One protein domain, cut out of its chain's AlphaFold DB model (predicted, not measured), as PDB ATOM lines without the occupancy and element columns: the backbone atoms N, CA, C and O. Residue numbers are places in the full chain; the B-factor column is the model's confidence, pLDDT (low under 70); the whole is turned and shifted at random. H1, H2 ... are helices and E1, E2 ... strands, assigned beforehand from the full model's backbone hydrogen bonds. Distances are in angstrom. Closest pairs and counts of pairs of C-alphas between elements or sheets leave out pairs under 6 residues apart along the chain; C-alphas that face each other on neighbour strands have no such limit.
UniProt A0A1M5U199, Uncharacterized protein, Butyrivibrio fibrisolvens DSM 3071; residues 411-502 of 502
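This is residues 411 to 502 of the 502 residues of an uncharacterized protein of Butyrivibrio fibrisolvens DSM 3071 (UniProt A0A1M5U199). A narrow, strongly twisted sheet of three strands makes the core, with the long helix H4 packed along one face over E1 and E2, while the short helices H1, H2 and H3 gather toward the end of the sheet where E1 ends. The first residues of E1 and the last turns of H4 reach out together at the opposite end. The printed part has 92 residues with four named helices and three named strands, in the order E1 H1 H2 E2 E3 H3 H4; the sheet order is E1 E2 E3, all antiparallel, and the class is mixed, helices and strands. The whole is only just compact, close to loose, with a radius of gyration of the C-alphas of 14.2 A, and elongated, spanning 44 by 26 by 22 A.

Begin with E1, residues 411 to 421, an edge strand antiparallel to E2, residues 443 to 449; there N 418 and O 446 are 2.9 A apart, within hydrogen-bond range. E2 and E3, residues 452 to 458, form a hairpin, with N 447 and O 454 at 2.9 A, within hydrogen-bond range. H4, residues 486 to 500, is on the sheet at a height of 9.1 A, over E1 and E2, and runs along the strands, at 5 degrees to E1 on the local plane; its closest C-alpha pair with E1 is Val 414 and Lys 496, 6.0 A. H1, residues 422 to 428, is on the sheet too, and with H4 on one face and H1 on the other there are three layers, helices on both faces of a sheet. H1 and H2, residues 430 to 435, only just touch, with 3 pairs of C-alphas within 8 A, only at the corner by their link; the closest C-alphas are those of Lys 426 and Tyr 433, 5.6 A. H2 touches H3, residues 471 to 478, at a steep tilt of 65 degrees, opposite ways; the closest C-alphas, of Ala 432 and Ala 475, are 4.9 A apart. H3 and H4 are apart. In H2, H3 and H4 every O i to N i+4 pair is within hydrogen-bond range; in H1 0 of 3 are, beside 3 of 4 O i to N i+3 pairs.

Find C-alpha 411 at (70.311, 6.510, 303.401); from there E1 runs 30.0 A to C-alpha 421 at (97.088, 17.870, 295.935). E2 and E3 are each 19.3 A long. H4 runs 21.6 A to C-alpha 500 at (73.486, 4.233, 312.973).

The C-alphas farthest apart, of Ile 435 and Gly 501, are 44.6 A apart. The printed part has no cut, and the link from E3 to H3, residues 459 to 470, is long. Look for pLDDT under 70 at residue 440, residues 459 to 469 and residues 501 to 502; the mean of the printed part is 83.6.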
ATOM      1  N   PHE A 411      68.944   6.258 303.857       83.25
ATOM      2  CA  PHE A 411      70.311   6.510 303.401       83.25
ATOM      3  C   PHE A 411      71.039   7.480 304.332       83.25
ATOM      4  O   PHE A 411      70.555   8.582 304.592       83.25
ATOM      5  N   HIS A 412      72.240   7.095 304.767       83.19
ATOM      6  CA  HIS A 412      73.041   7.852 305.728       83.19
ATOM      7  C   HIS A 412      74.474   8.047 305.217       83.19
ATOM      8  O   HIS A 412      75.164   7.080 304.890       83.19
ATOM      9  N   TYR A 413      74.955   9.294 305.198       86.00
ATOM     10  CA  TYR A 413      76.374   9.595 304.977       86.00
ATOM     11  C   TYR A 413      77.187   9.315 306.249       86.00
ATOM     12  O   TYR A 413      76.858   9.821 307.320       86.00
ATOM     13  N   VAL A 414      78.303   8.592 306.117       88.94
ATOM     14  CA  VAL A 414      79.335   8.489 307.164       88.94
ATOM     15  C   VAL A 414      80.333   9.641 307.014       88.94
ATOM     16  O   VAL A 414      80.626  10.336 307.984       88.94
ATOM     17  N   TYR A 415      80.832   9.865 305.792       90.75
ATOM     18  CA  TYR A 415      81.631  11.039 305.427       90.75
ATOM     19  C   TYR A 415      81.653  11.276 303.910       90.75
ATOM     20  O   TYR A 415      81.458  10.357 303.115       90.75
ATOM     21  N   LYS A 416      81.979  12.511 303.515       91.50
ATOM     22  CA  LYS A 416      82.517  12.836 302.180       91.50
ATOM     23  C   LYS A 416      83.995  13.191 302.331       91.50
ATOM     24  O   LYS A 416      84.357  13.804 303.336       91.50
ATOM     25  N   SER A 417      84.874  12.827 301.401       92.75
ATOM     26  CA  SER A 417      86.302  13.182 301.507       92.75
ATOM     27  C   SER A 417      86.939  13.534 300.171       92.75
ATOM     28  O   SER A 417      86.739  12.853 299.172       92.75
ATOM     29  N   ASP A 418      87.741  14.598 300.160       92.50
ATOM     30  CA  ASP A 418      88.538  15.015 299.008       92.50
ATOM     31  C   ASP A 418      90.036  14.819 299.280       92.50
ATOM     32  O   ASP A 418      90.616  15.512 300.116       92.50
ATOM     33  N   GLU A 419      90.696  13.941 298.526       91.50
ATOM     34  CA  GLU A 419      92.152  13.951 298.374       91.50
ATOM     35  C   GLU A 419      92.540  15.106 297.440       91.50
ATOM     36  O   GLU A 419      92.326  15.033 296.225       91.50
ATOM     37  N   VAL A 420      93.112  16.179 297.994       90.88
ATOM     38  CA  VAL A 420      93.504  17.380 297.238       90.88
ATOM     39  C   VAL A 420      95.018  17.555 297.256       90.88
ATOM     40  O   VAL A 420      95.637  17.556 298.318       90.88
ATOM     41  N   SER A 421      95.630  17.752 296.086       88.06
ATOM     42  CA  SER A 421      97.088  17.870 295.935       88.06
ATOM     43  C   SER A 421      97.535  19.158 295.233       88.06
ATOM     44  O   SER A 421      96.837  19.706 294.376       88.06
ATOM     45  N   ASN A 422      98.726  19.638 295.610       81.75
ATOM     46  CA  ASN A 422      99.455  20.766 295.009       81.75
ATOM     47  C   ASN A 422      98.565  21.957 294.573       81.75
ATOM     48  O   ASN A 422      98.012  22.646 295.429       81.75
ATOM     49  N   GLU A 423      98.393  22.207 293.265       82.44
ATOM     50  CA  GLU A 423      97.636  23.362 292.753       82.44
ATOM     51  C   GLU A 423      96.156  23.356 293.175       82.44
ATOM     52  O   GLU A 423      95.569  24.425 293.322       82.44
ATOM     53  N   GLY A 424      95.556  22.179 293.412       86.75
ATOM     54  CA  GLY A 424      94.164  22.064 293.866       86.75
ATOM     55  C   GLY A 424      93.936  22.652 295.261       86.75
ATOM     56  O   GLY A 424      92.856  23.159 295.554       86.75
ATOM     57  N   LEU A 425      94.975  22.677 296.106       89.56
ATOM     58  CA  LEU A 425      94.913  23.252 297.453       89.56
ATOM     59  C   LEU A 425      94.662  24.768 297.437       89.56
ATOM     60  O   LEU A 425      94.197  25.320 298.433       89.56
ATOM     61  N   LYS A 426      94.918  25.445 296.311       90.12
ATOM     62  CA  LYS A 426      94.628  26.871 296.135       90.12
ATOM     63  C   LYS A 426      93.135  27.186 296.226       90.12
ATOM     64  O   LYS A 426      92.780  28.255 296.712       90.12
ATOM     65  N   ASP A 427      92.277  26.292 295.747       89.38
ATOM     66  CA  ASP A 427      90.840  26.564 295.662       89.38
ATOM     67  C   ASP A 427      90.137  26.325 297.014       89.38
ATOM     68  O   ASP A 427      89.123  26.957 297.298       89.38
ATOM     69  N   PHE A 428      90.730  25.502 297.890       89.62
ATOM     70  CA  PHE A 428      90.285  25.288 299.275       89.62
ATOM     71  C   PHE A 428      90.942  26.245 300.285       89.62
ATOM     72  O   PHE A 428      90.322  26.602 301.285       89.62
ATOM     73  N   PHE A 429      92.186  26.675 300.038       92.31
ATOM     74  CA  PHE A 429      92.982  27.493 300.964       92.31
ATOM     75  C   PHE A 429      93.588  28.744 300.284       92.31
ATOM     76  O   PHE A 429      94.806  28.947 300.339       92.31
ATOM     77  N   PRO A 430      92.779  29.604 299.630       93.00
ATOM     78  CA  PRO A 430      93.284  30.671 298.761       93.00
ATOM     79  C   PRO A 430      94.178  31.687 299.484       93.00
ATOM     80  O   PRO A 430      95.220  32.058 298.949       93.00
ATOM     81  N   GLU A 431      93.820  32.101 300.705       93.50
ATOM     82  CA  GLU A 431      94.614  33.066 301.483       93.50
ATOM     83  C   GLU A 431      95.995  32.507 301.865       93.50
ATOM     84  O   GLU A 431      97.012  33.178 301.679       93.50
ATOM     85  N   ALA A 432      96.052  31.253 302.323       90.81
ATOM     86  CA  ALA A 432      97.309  30.589 302.662       90.81
ATOM     87  C   ALA A 432      98.205  30.416 301.425       90.81
ATOM     88  O   ALA A 432      99.407  30.672 301.493       90.81
ATOM     89  N   TYR A 433      97.607  30.073 300.276       89.56
ATOM     90  CA  TYR A 433      98.309  29.913 299.000       89.56
ATOM     91  C   TYR A 433      98.899  31.238 298.465       89.56
ATOM     92  O   TYR A 433      99.908  31.215 297.757       89.56
ATOM     93  N   GLU A 434      98.316  32.399 298.805       90.88
ATOM     94  CA  GLU A 434      98.917  33.713 298.508       90.88
ATOM     95  C   GLU A 434     100.121  34.044 299.410       90.88
ATOM     96  O   GLU A 434     101.057  34.710 298.954       90.88
ATOM     97  N   ILE A 435     100.125  33.582 300.666       90.31
ATOM     98  CA  ILE A 435     101.243  33.766 301.609       90.31
ATOM     99  C   ILE A 435     102.434  32.884 301.204       90.31
ATOM    100  O   ILE A 435     103.569  33.364 301.125       90.31
ATOM    101  N   SER A 436     102.175  31.605 300.927       87.56
ATOM    102  CA  SER A 436     103.151  30.639 300.423       87.56
ATOM    103  C   SER A 436     102.429  29.585 299.577       87.56
ATOM    104  O   SER A 436     101.453  29.025 300.060       87.56
ATOM    105  N   PRO A 437     102.857  29.280 298.340       84.19
ATOM    106  CA  PRO A 437     102.198  28.265 297.521       84.19
ATOM    107  C   PRO A 437     102.457  26.847 298.050       84.19
ATOM    108  O   PRO A 437     103.469  26.581 298.703       84.19
ATOM    109  N   ALA A 438     101.567  25.913 297.708       81.88
ATOM    110  CA  ALA A 438     101.786  24.492 297.962       81.88
ATOM    111  C   ALA A 438     103.044  23.954 297.243       81.88
ATOM    112  O   ALA A 438     103.510  24.512 296.247       81.88
ATOM    113  N   GLY A 439     103.604  22.861 297.771       73.19
ATOM    114  CA  GLY A 439     104.720  22.138 297.160       73.19
ATOM    115  C   GLY A 439     104.266  20.886 296.405       73.19
ATOM    116  O   GLY A 439     103.311  20.227 296.814       73.19
ATOM    117  N   ASP A 440     105.023  20.505 295.371       68.50
ATOM    118  CA  ASP A 440     104.717  19.429 294.403       68.50
ATOM    119  C   ASP A 440     104.452  18.017 294.974       68.50
ATOM    120  O   ASP A 440     104.101  17.111 294.220       68.50
ATOM    121  N   VAL A 441     104.658  17.798 296.275       72.44
ATOM    122  CA  VAL A 441     104.548  16.490 296.957       72.44
ATOM    123  C   VAL A 441     103.572  16.497 298.138       72.44
ATOM    124  O   VAL A 441     103.605  15.588 298.962       72.44
ATOM    125  N   MET A 442     102.748  17.539 298.256       80.31
ATOM    126  CA  MET A 442     101.842  17.733 299.386       80.31
ATOM    127  C   MET A 442     100.389  17.462 298.993       80.31
ATOM    128  O   MET A 442      99.874  18.047 298.034       80.31
ATOM    129  N   THR A 443      99.747  16.621 299.800       87.25
ATOM    130  CA  THR A 443      98.330  16.269 299.722       87.25
ATOM    131  C   THR A 443      97.669  16.604 301.057       87.25
ATOM    132  O   THR A 443      98.286  16.460 302.111       87.25
ATOM    133  N   ILE A 444      96.417  17.049 301.035       90.44
ATOM    134  CA  ILE A 444      95.567  17.156 302.225       90.44
ATOM    135  C   ILE A 444      94.276  16.400 301.918       90.44
ATOM    136  O   ILE A 444      93.630  16.682 300.909       90.44
ATOM    137  N   TYR A 445      93.912  15.459 302.787       92.50
ATOM    138  CA  TYR A 445      92.578  14.871 302.803       92.50
ATOM    139  C   TYR A 445      91.639  15.825 303.538       92.50
ATOM    140  O   TYR A 445      91.898  16.224 304.679       92.50
ATOM    141  N   ILE A 446      90.570  16.227 302.861       94.50
ATOM    142  CA  ILE A 446      89.561  17.153 303.366       94.50
ATOM    143  C   ILE A 446      88.283  16.352 303.588       94.50
ATOM    144  O   ILE A 446      87.508  16.140 302.659       94.50
ATOM    145  N   TYR A 447      88.091  15.888 304.819       94.56
ATOM    146  CA  TYR A 447      86.894  15.160 305.228       94.56
ATOM    147  C   TYR A 447      85.766  16.130 305.564       94.56
ATOM    148  O   TYR A 447      86.013  17.226 306.070       94.56
ATOM    149  N   ASP A 448      84.533  15.704 305.334       93.00
ATOM    150  CA  ASP A 448      83.304  16.330 305.801       93.00
ATOM    151  C   ASP A 448      82.477  15.296 306.567       93.00
ATOM    152  O   ASP A 448      82.156  14.237 306.025       93.00
ATOM    153  N   ILE A 449      82.178  15.602 307.829       91.44
ATOM    154  CA  ILE A 449      81.383  14.768 308.736       91.44
ATOM    155  C   ILE A 449      80.414  15.713 309.451       91.44
ATOM    156  O   ILE A 449      80.859  16.682 310.071       91.44
ATOM    157  N   ASP A 450      79.107  15.469 309.343       85.38
ATOM    158  CA  ASP A 450      78.029  16.349 309.835       85.38
ATOM    159  C   ASP A 450      78.144  17.822 309.366       85.38
ATOM    160  O   ASP A 450      77.911  18.758 310.137       85.38
ATOM    161  N   GLY A 451      78.568  18.057 308.119       84.75
ATOM    162  CA  GLY A 451      78.774  19.406 307.565       84.75
ATOM    163  C   GLY A 451      79.989  20.149 308.145       84.75
ATOM    164  O   GLY A 451      80.170  21.350 307.914       84.75
ATOM    165  N   LYS A 452      80.828  19.465 308.932       91.12
ATOM    166  CA  LYS A 452      82.049  20.008 309.524       91.12
ATOM    167  C   LYS A 452      83.274  19.438 308.815       91.12
ATOM    168  O   LYS A 452      83.529  18.235 308.835       91.12
ATOM    169  N   LYS A 453      84.102  20.340 308.278       94.00
ATOM    170  CA  LYS A 453      85.369  19.984 307.632       94.00
ATOM    171  C   LYS A 453      86.468  19.612 308.637       94.00
ATOM    172  O   LYS A 453      86.642  20.290 309.653       94.00
ATOM    173  N   TYR A 454      87.253  18.594 308.292       94.88
ATOM    174  CA  TYR A 454      88.485  18.184 308.973       94.88
ATOM    175  C   TYR A 454      89.611  18.046 307.943       94.88
ATOM    176  O   TYR A 454      89.394  17.537 306.844       94.88
ATOM    177  N   TYR A 455      90.815  18.498 308.293       94.00
ATOM    178  CA  TYR A 455      91.938  18.597 307.359       94.00
ATOM    179  C   TYR A 455      93.093  17.711 307.832       94.00
ATOM    180  O   TYR A 455      93.776  18.065 308.794       94.00
ATOM    181  N   VAL A 456      93.327  16.581 307.162       91.69
ATOM    182  CA  VAL A 456      94.419  15.650 307.489       91.69
ATOM    183  C   VAL A 456      95.525  15.781 306.436       91.69
ATOM    184  O   VAL A 456      95.321  15.401 305.280       91.69
ATOM    185  N   PRO A 457      96.696  16.348 306.775       87.31
ATOM    186  CA  PRO A 457      97.779  16.508 305.818       87.31
ATOM    187  C   PRO A 457      98.529  15.186 305.622       87.31
ATOM    188  O   PRO A 457      98.961  14.552 306.585       87.31
ATOM    189  N   TYR A 458      98.715  14.778 304.368       78.56
ATOM    190  CA  TYR A 458      99.376  13.529 304.003       78.56
ATOM    191  C   TYR A 458     100.702  13.779 303.286       78.56
ATOM    192  O   TYR A 458     100.789  14.530 302.310       78.56
ATOM    193  N   PHE A 459     101.734  13.083 303.757       66.25
ATOM    194  CA  PHE A 459     103.088  13.141 303.228       66.25
ATOM    195  C   PHE A 459     103.602  11.733 302.930       66.25
ATOM    196  O   PHE A 459     103.330  10.780 303.655       66.25
ATOM    197  N   PHE A 460     104.389  11.606 301.859       52.75
ATOM    198  CA  PHE A 460     104.976  10.328 301.431       52.75
ATOM    199  C   PHE A 460     106.119   9.825 302.343       52.75
ATOM    200  O   PHE A 460     106.612   8.711 302.163       52.75
ATOM    201  N   GLU A 461     106.534  10.646 303.308       51.19
ATOM    202  CA  GLU A 461     107.386  10.314 304.451       51.19
ATOM    203  C   GLU A 461     106.654  10.834 305.707       51.19
ATOM    204  O   GLU A 461     106.056  11.909 305.649       51.19
ATOM    205  N   GLU A 462     106.635  10.072 306.807       47.97
ATOM    206  CA  GLU A 462     105.832  10.386 308.007       47.97
ATOM    207  C   GLU A 462     106.207  11.758 308.607       47.97
ATOM    208  O   GLU A 462     107.341  11.954 309.044       47.97
ATOM    209  N   VAL A 463     105.243  12.686 308.675       52.47
ATOM    210  CA  VAL A 463     105.332  13.908 309.496       52.47
ATOM    211  C   VAL A 463     105.025  13.534 310.943       52.47
ATOM    212  O   VAL A 463     103.993  12.922 311.213       52.47
ATOM    213  N   THR A 464     105.928  13.872 311.866       47.38
ATOM    214  CA  THR A 464     105.894  13.356 313.247       47.38
ATOM    215  C   THR A 464     105.859  14.427 314.336       47.38
ATOM    216  O   THR A 464     105.379  14.136 315.429       47.38
ATOM    217  N   ASP A 465     106.301  15.653 314.047       50.12
ATOM    218  CA  ASP A 465     106.258  16.803 314.963       50.12
ATOM    219  C   ASP A 465     105.882  18.104 314.210       50.12
ATOM    220  O   ASP A 465     105.990  18.192 312.986       50.12
ATOM    221  N   GLU A 466     105.493  19.162 314.937       49.72
ATOM    222  CA  GLU A 466     105.227  20.503 314.362       49.72
ATOM    223  C   GLU A 466     106.435  21.083 313.588       49.72
ATOM    224  O   GLU A 466     106.255  21.904 312.691       49.72
ATOM    225  N   GLU A 467     107.671  20.661 313.897       50.12
ATOM    226  CA  GLU A 467     108.880  21.114 313.184       50.12
ATOM    227  C   GLU A 467     108.984  20.573 311.740       50.12
ATOM    228  O   GLU A 467     109.754  21.122 310.951       50.12
ATOM    229  N   ASP A 468     108.193  19.555 311.370       52.47
ATOM    230  CA  ASP A 468     108.141  18.999 310.009       52.47
ATOM    231  C   ASP A 468     107.164  19.768 309.079       52.47
ATOM    232  O   ASP A 468     107.054  19.462 307.889       52.47
ATOM    233  N   TYR A 469     106.429  20.766 309.595       65.31
ATOM    234  CA  TYR A 469     105.376  21.465 308.846       65.31
ATOM    235  C   TYR A 469     105.933  22.338 307.708       65.31
ATOM    236  O   TYR A 469     106.820  23.170 307.903       65.31
ATOM    237  N   SER A 470     105.352  22.208 306.510       71.88
ATOM    238  CA  SER A 470     105.738  22.998 305.333       71.88
ATOM    239  C   SER A 470     105.401  24.490 305.485       71.88
ATOM    240  O   SER A 470     104.495  24.863 306.236       71.88
ATOM    241  N   ASP A 471     106.077  25.360 304.725       83.12
ATOM    242  CA  ASP A 471     105.795  26.811 304.711       83.12
ATOM    243  C   ASP A 471     104.310  27.116 304.395       83.12
ATOM    244  O   ASP A 471     103.755  28.090 304.899       83.12
ATOM    245  N   PHE A 472     103.649  26.263 303.601       85.88
ATOM    246  CA  PHE A 472     102.215  26.341 303.301       85.88
ATOM    247  C   PHE A 472     101.337  25.952 304.498       85.88
ATOM    248  O   PHE A 472     100.387  26.662 304.803       85.88
ATOM    249  N   MET A 473     101.640  24.861 305.215       86.50
ATOM    250  CA  MET A 473     100.836  24.484 306.389       86.50
ATOM    251  C   MET A 473     100.980  25.501 307.527       86.50
ATOM    252  O   MET A 473     100.008  25.784 308.224       86.50
ATOM    253  N   ASN A 474     102.155  26.124 307.660       87.62
ATOM    254  CA  ASN A 474     102.339  27.278 308.539       87.62
ATOM    255  C   ASN A 474     101.468  28.471 308.097       87.62
ATOM    256  O   ASN A 474     100.797  29.068 308.937       87.62
ATOM    257  N   ALA A 475     101.392  28.775 306.795       89.38
ATOM    258  CA  ALA A 475     100.477  29.794 306.270       89.38
ATOM    259  C   ALA A 475      98.992  29.454 306.518       89.38
ATOM    260  O   ALA A 475      98.219  30.336 306.881       89.38
ATOM    261  N   CYS A 476      98.593  28.180 306.413       90.75
ATOM    262  CA  CYS A 476      97.246  27.736 306.779       90.75
ATOM    263  C   CYS A 476      96.935  28.015 308.260       90.75
ATOM    264  O   CYS A 476      95.866  28.537 308.575       90.75
ATOM    265  N   ILE A 477      97.883  27.740 309.163       90.88
ATOM    266  CA  ILE A 477      97.747  28.038 310.597       90.88
ATOM    267  C   ILE A 477      97.701  29.557 310.851       90.88
ATOM    268  O   ILE A 477      96.920  30.003 311.693       90.88
ATOM    269  N   GLU A 478      98.457  30.376 310.107       91.88
ATOM    270  CA  GLU A 478      98.345  31.847 310.166       91.88
ATOM    271  C   GLU A 478      96.967  32.355 309.689       91.88
ATOM    272  O   GLU A 478      96.435  33.300 310.273       91.88
ATOM    273  N   CYS A 479      96.346  31.683 308.712       92.00
ATOM    274  CA  CYS A 479      94.949  31.883 308.299       92.00
ATOM    275  C   CYS A 479      93.909  31.255 309.256       92.00
ATOM    276  O   CYS A 479      92.707  31.380 309.025       92.00
ATOM    277  N   GLY A 480      94.333  30.603 310.345       92.12
ATOM    278  CA  GLY A 480      93.446  30.030 311.364       92.12
ATOM    279  C   GLY A 480      92.892  28.633 311.057       92.12
ATOM    280  O   GLY A 480      91.992  28.180 311.764       92.12
ATOM    281  N   ILE A 481      93.419  27.941 310.045       92.19
ATOM    282  CA  ILE A 481      93.050  26.559 309.711       92.19
ATOM    283  C   ILE A 481      93.710  25.603 310.714       92.19
ATOM    284  O   ILE A 481      94.928  25.621 310.902       92.19
ATOM    285  N   SER A 482      92.907  24.748 311.348       90.75
ATOM    286  CA  SER A 482      93.371  23.688 312.249       90.75
ATOM    287  C   SER A 482      93.410  22.339 311.535       90.75
ATOM    288  O   SER A 482      92.382  21.889 311.030       90.75
ATOM    289  N   PHE A 483      94.564  21.677 311.550       90.50
ATOM    290  CA  PHE A 483      94.712  20.308 311.059       90.50
ATOM    291  C   PHE A 483      94.286  19.274 312.113       90.50
ATOM    292  O   PHE A 483      94.290  19.556 313.313       90.50
ATOM    293  N   SER A 484      93.930  18.076 311.653       91.75
ATOM    294  CA  SER A 484      93.591  16.905 312.469       91.75
ATOM    295  C   SER A 484      94.507  15.736 312.112       91.75
ATOM    296  O   SER A 484      95.042  15.670 311.004       91.75
ATOM    297  N   SER A 485      94.692  14.806 313.044       89.62
ATOM    298  CA  SER A 485      95.346  13.526 312.764       89.62
ATOM    299  C   SER A 485      94.373  12.527 312.129       89.62
ATOM    300  O   SER A 485      93.160  12.629 312.308       89.62
ATOM    301  N   GLN A 486      94.908  11.526 311.423       90.19
ATOM    302  CA  GLN A 486      94.089  10.437 310.883       90.19
ATOM    303  C   GLN A 486      93.384   9.661 312.009       90.19
ATOM    304  O   GLN A 486      92.195   9.403 311.898       90.19
ATOM    305  N   GLU A 487      94.062   9.389 313.135       91.56
ATOM    306  CA  GLU A 487      93.463   8.679 314.282       91.56
ATOM    307  C   GLU A 487      92.244   9.412 314.879       91.56
ATOM    308  O   GLU A 487      91.323   8.766 315.375       91.56
ATOM    309  N   GLU A 488      92.211  10.750 314.832       91.94
ATOM    310  CA  GLU A 488      91.052  11.543 315.274       91.94
ATOM    311  C   GLU A 488      89.882  11.474 314.285       91.94
ATOM    312  O   GLU A 488      88.731  11.456 314.717       91.94
ATOM    313  N   VAL A 489      90.157  11.428 312.978       93.31
ATOM    314  CA  VAL A 489      89.122  11.314 311.939       93.31
ATOM    315  C   VAL A 489      88.570   9.891 311.871       93.31
ATOM    316  O   VAL A 489      87.355   9.720 311.899       93.31
ATOM    317  N   ASP A 490      89.431   8.872 311.896       93.00
ATOM    318  CA  ASP A 490      89.039   7.459 311.956       93.00
ATOM    319  C   ASP A 490      88.134   7.194 313.174       93.00
ATOM    320  O   ASP A 490      87.116   6.514 313.065       93.00
ATOM    321  N   ALA A 491      88.449   7.782 314.335       93.94
ATOM    322  CA  ALA A 491      87.620   7.655 315.534       93.94
ATOM    323  C   ALA A 491      86.221   8.285 315.383       93.94
ATOM    324  O   ALA A 491      85.265   7.754 315.945       93.94
ATOM    325  N   LEU A 492      86.088   9.382 314.626       93.88
ATOM    326  CA  LEU A 492      84.796  10.012 314.323       93.88
ATOM    327  C   LEU A 492      83.992   9.207 313.291       93.88
ATOM    328  O   LEU A 492      82.777   9.089 313.424       93.88
ATOM    329  N   ILE A 493      84.664   8.617 312.300       92.12
ATOM    330  CA  ILE A 493      84.058   7.732 311.291       92.12
ATOM    331  C   ILE A 493      83.473   6.475 311.956       92.12
ATOM    332  O   ILE A 493      82.345   6.080 311.664       92.12
ATOM    333  N   GLU A 494      84.199   5.869 312.896       91.25
ATOM    334  CA  GLU A 494      83.716   4.696 313.636       91.25
ATOM    335  C   GLU A 494      82.669   5.068 314.712       91.25
ATOM    336  O   GLU A 494      81.778   4.267 314.992       91.25
ATOM    337  N   GLU A 495      82.703   6.286 315.280       90.56
ATOM    338  CA  GLU A 495      81.601   6.814 316.111       90.56
ATOM    339  C   GLU A 495      80.320   7.005 315.280       90.56
ATOM    340  O   GLU A 495      79.240   6.643 315.745       90.56
ATOM    341  N   LYS A 496      80.438   7.472 314.028       87.88
ATOM    342  CA  LYS A 496      79.313   7.610 313.089       87.88
ATOM    343  C   LYS A 496      78.676   6.276 312.719       87.88
ATOM    344  O   LYS A 496      77.466   6.138 312.844       87.88
ATOM    345  N   LYS A 497      79.460   5.267 312.334       85.88
ATOM    346  CA  LYS A 497      78.931   3.913 312.050       85.88
ATOM    347  C   LYS A 497      78.139   3.356 313.235       85.88
ATOM    348  O   LYS A 497      76.995   2.929 313.073       85.88
ATOM    349  N   ALA A 498      78.701   3.486 314.437       85.88
ATOM    350  CA  ALA A 498      78.078   3.022 315.669       85.88
ATOM    351  C   ALA A 498      76.832   3.829 316.096       85.88
ATOM    352  O   ALA A 498      76.008   3.297 316.843       85.88
ATOM    353  N   GLU A 499      76.672   5.085 315.652       82.94
ATOM    354  CA  GLU A 499      75.444   5.876 315.845       82.94
ATOM    355  C   GLU A 499      74.262   5.254 315.088       82.94
ATOM    356  O   GLU A 499      73.166   5.142 315.642       82.94
ATOM    357  N   TYR A 500      74.508   4.788 313.862       73.44
ATOM    358  CA  TYR A 500      73.486   4.233 312.973       73.44
ATOM    359  C   TYR A 500      73.347   2.698 313.035       73.44
ATOM    360  O   TYR A 500      72.349   2.151 312.568       73.44
ATOM    361  N   GLY A 501      74.301   1.995 313.656       68.25
ATOM    362  CA  GLY A 501      74.198   0.564 313.981       68.25
ATOM    363  C   GLY A 501      75.132  -0.386 313.225       68.25
ATOM    364  O   GLY A 501      74.938  -1.598 313.348       68.25
ATOM    365  N   PHE A 502      76.125   0.138 312.499       63.50
ATOM    366  CA  PHE A 502      77.233  -0.625 311.898       63.50
ATOM    367  C   PHE A 502      78.385  -0.858 312.900       63.50
ATOM    368  O   PHE A 502      78.656   0.047 313.725       63.50
TER     369      PHE A 502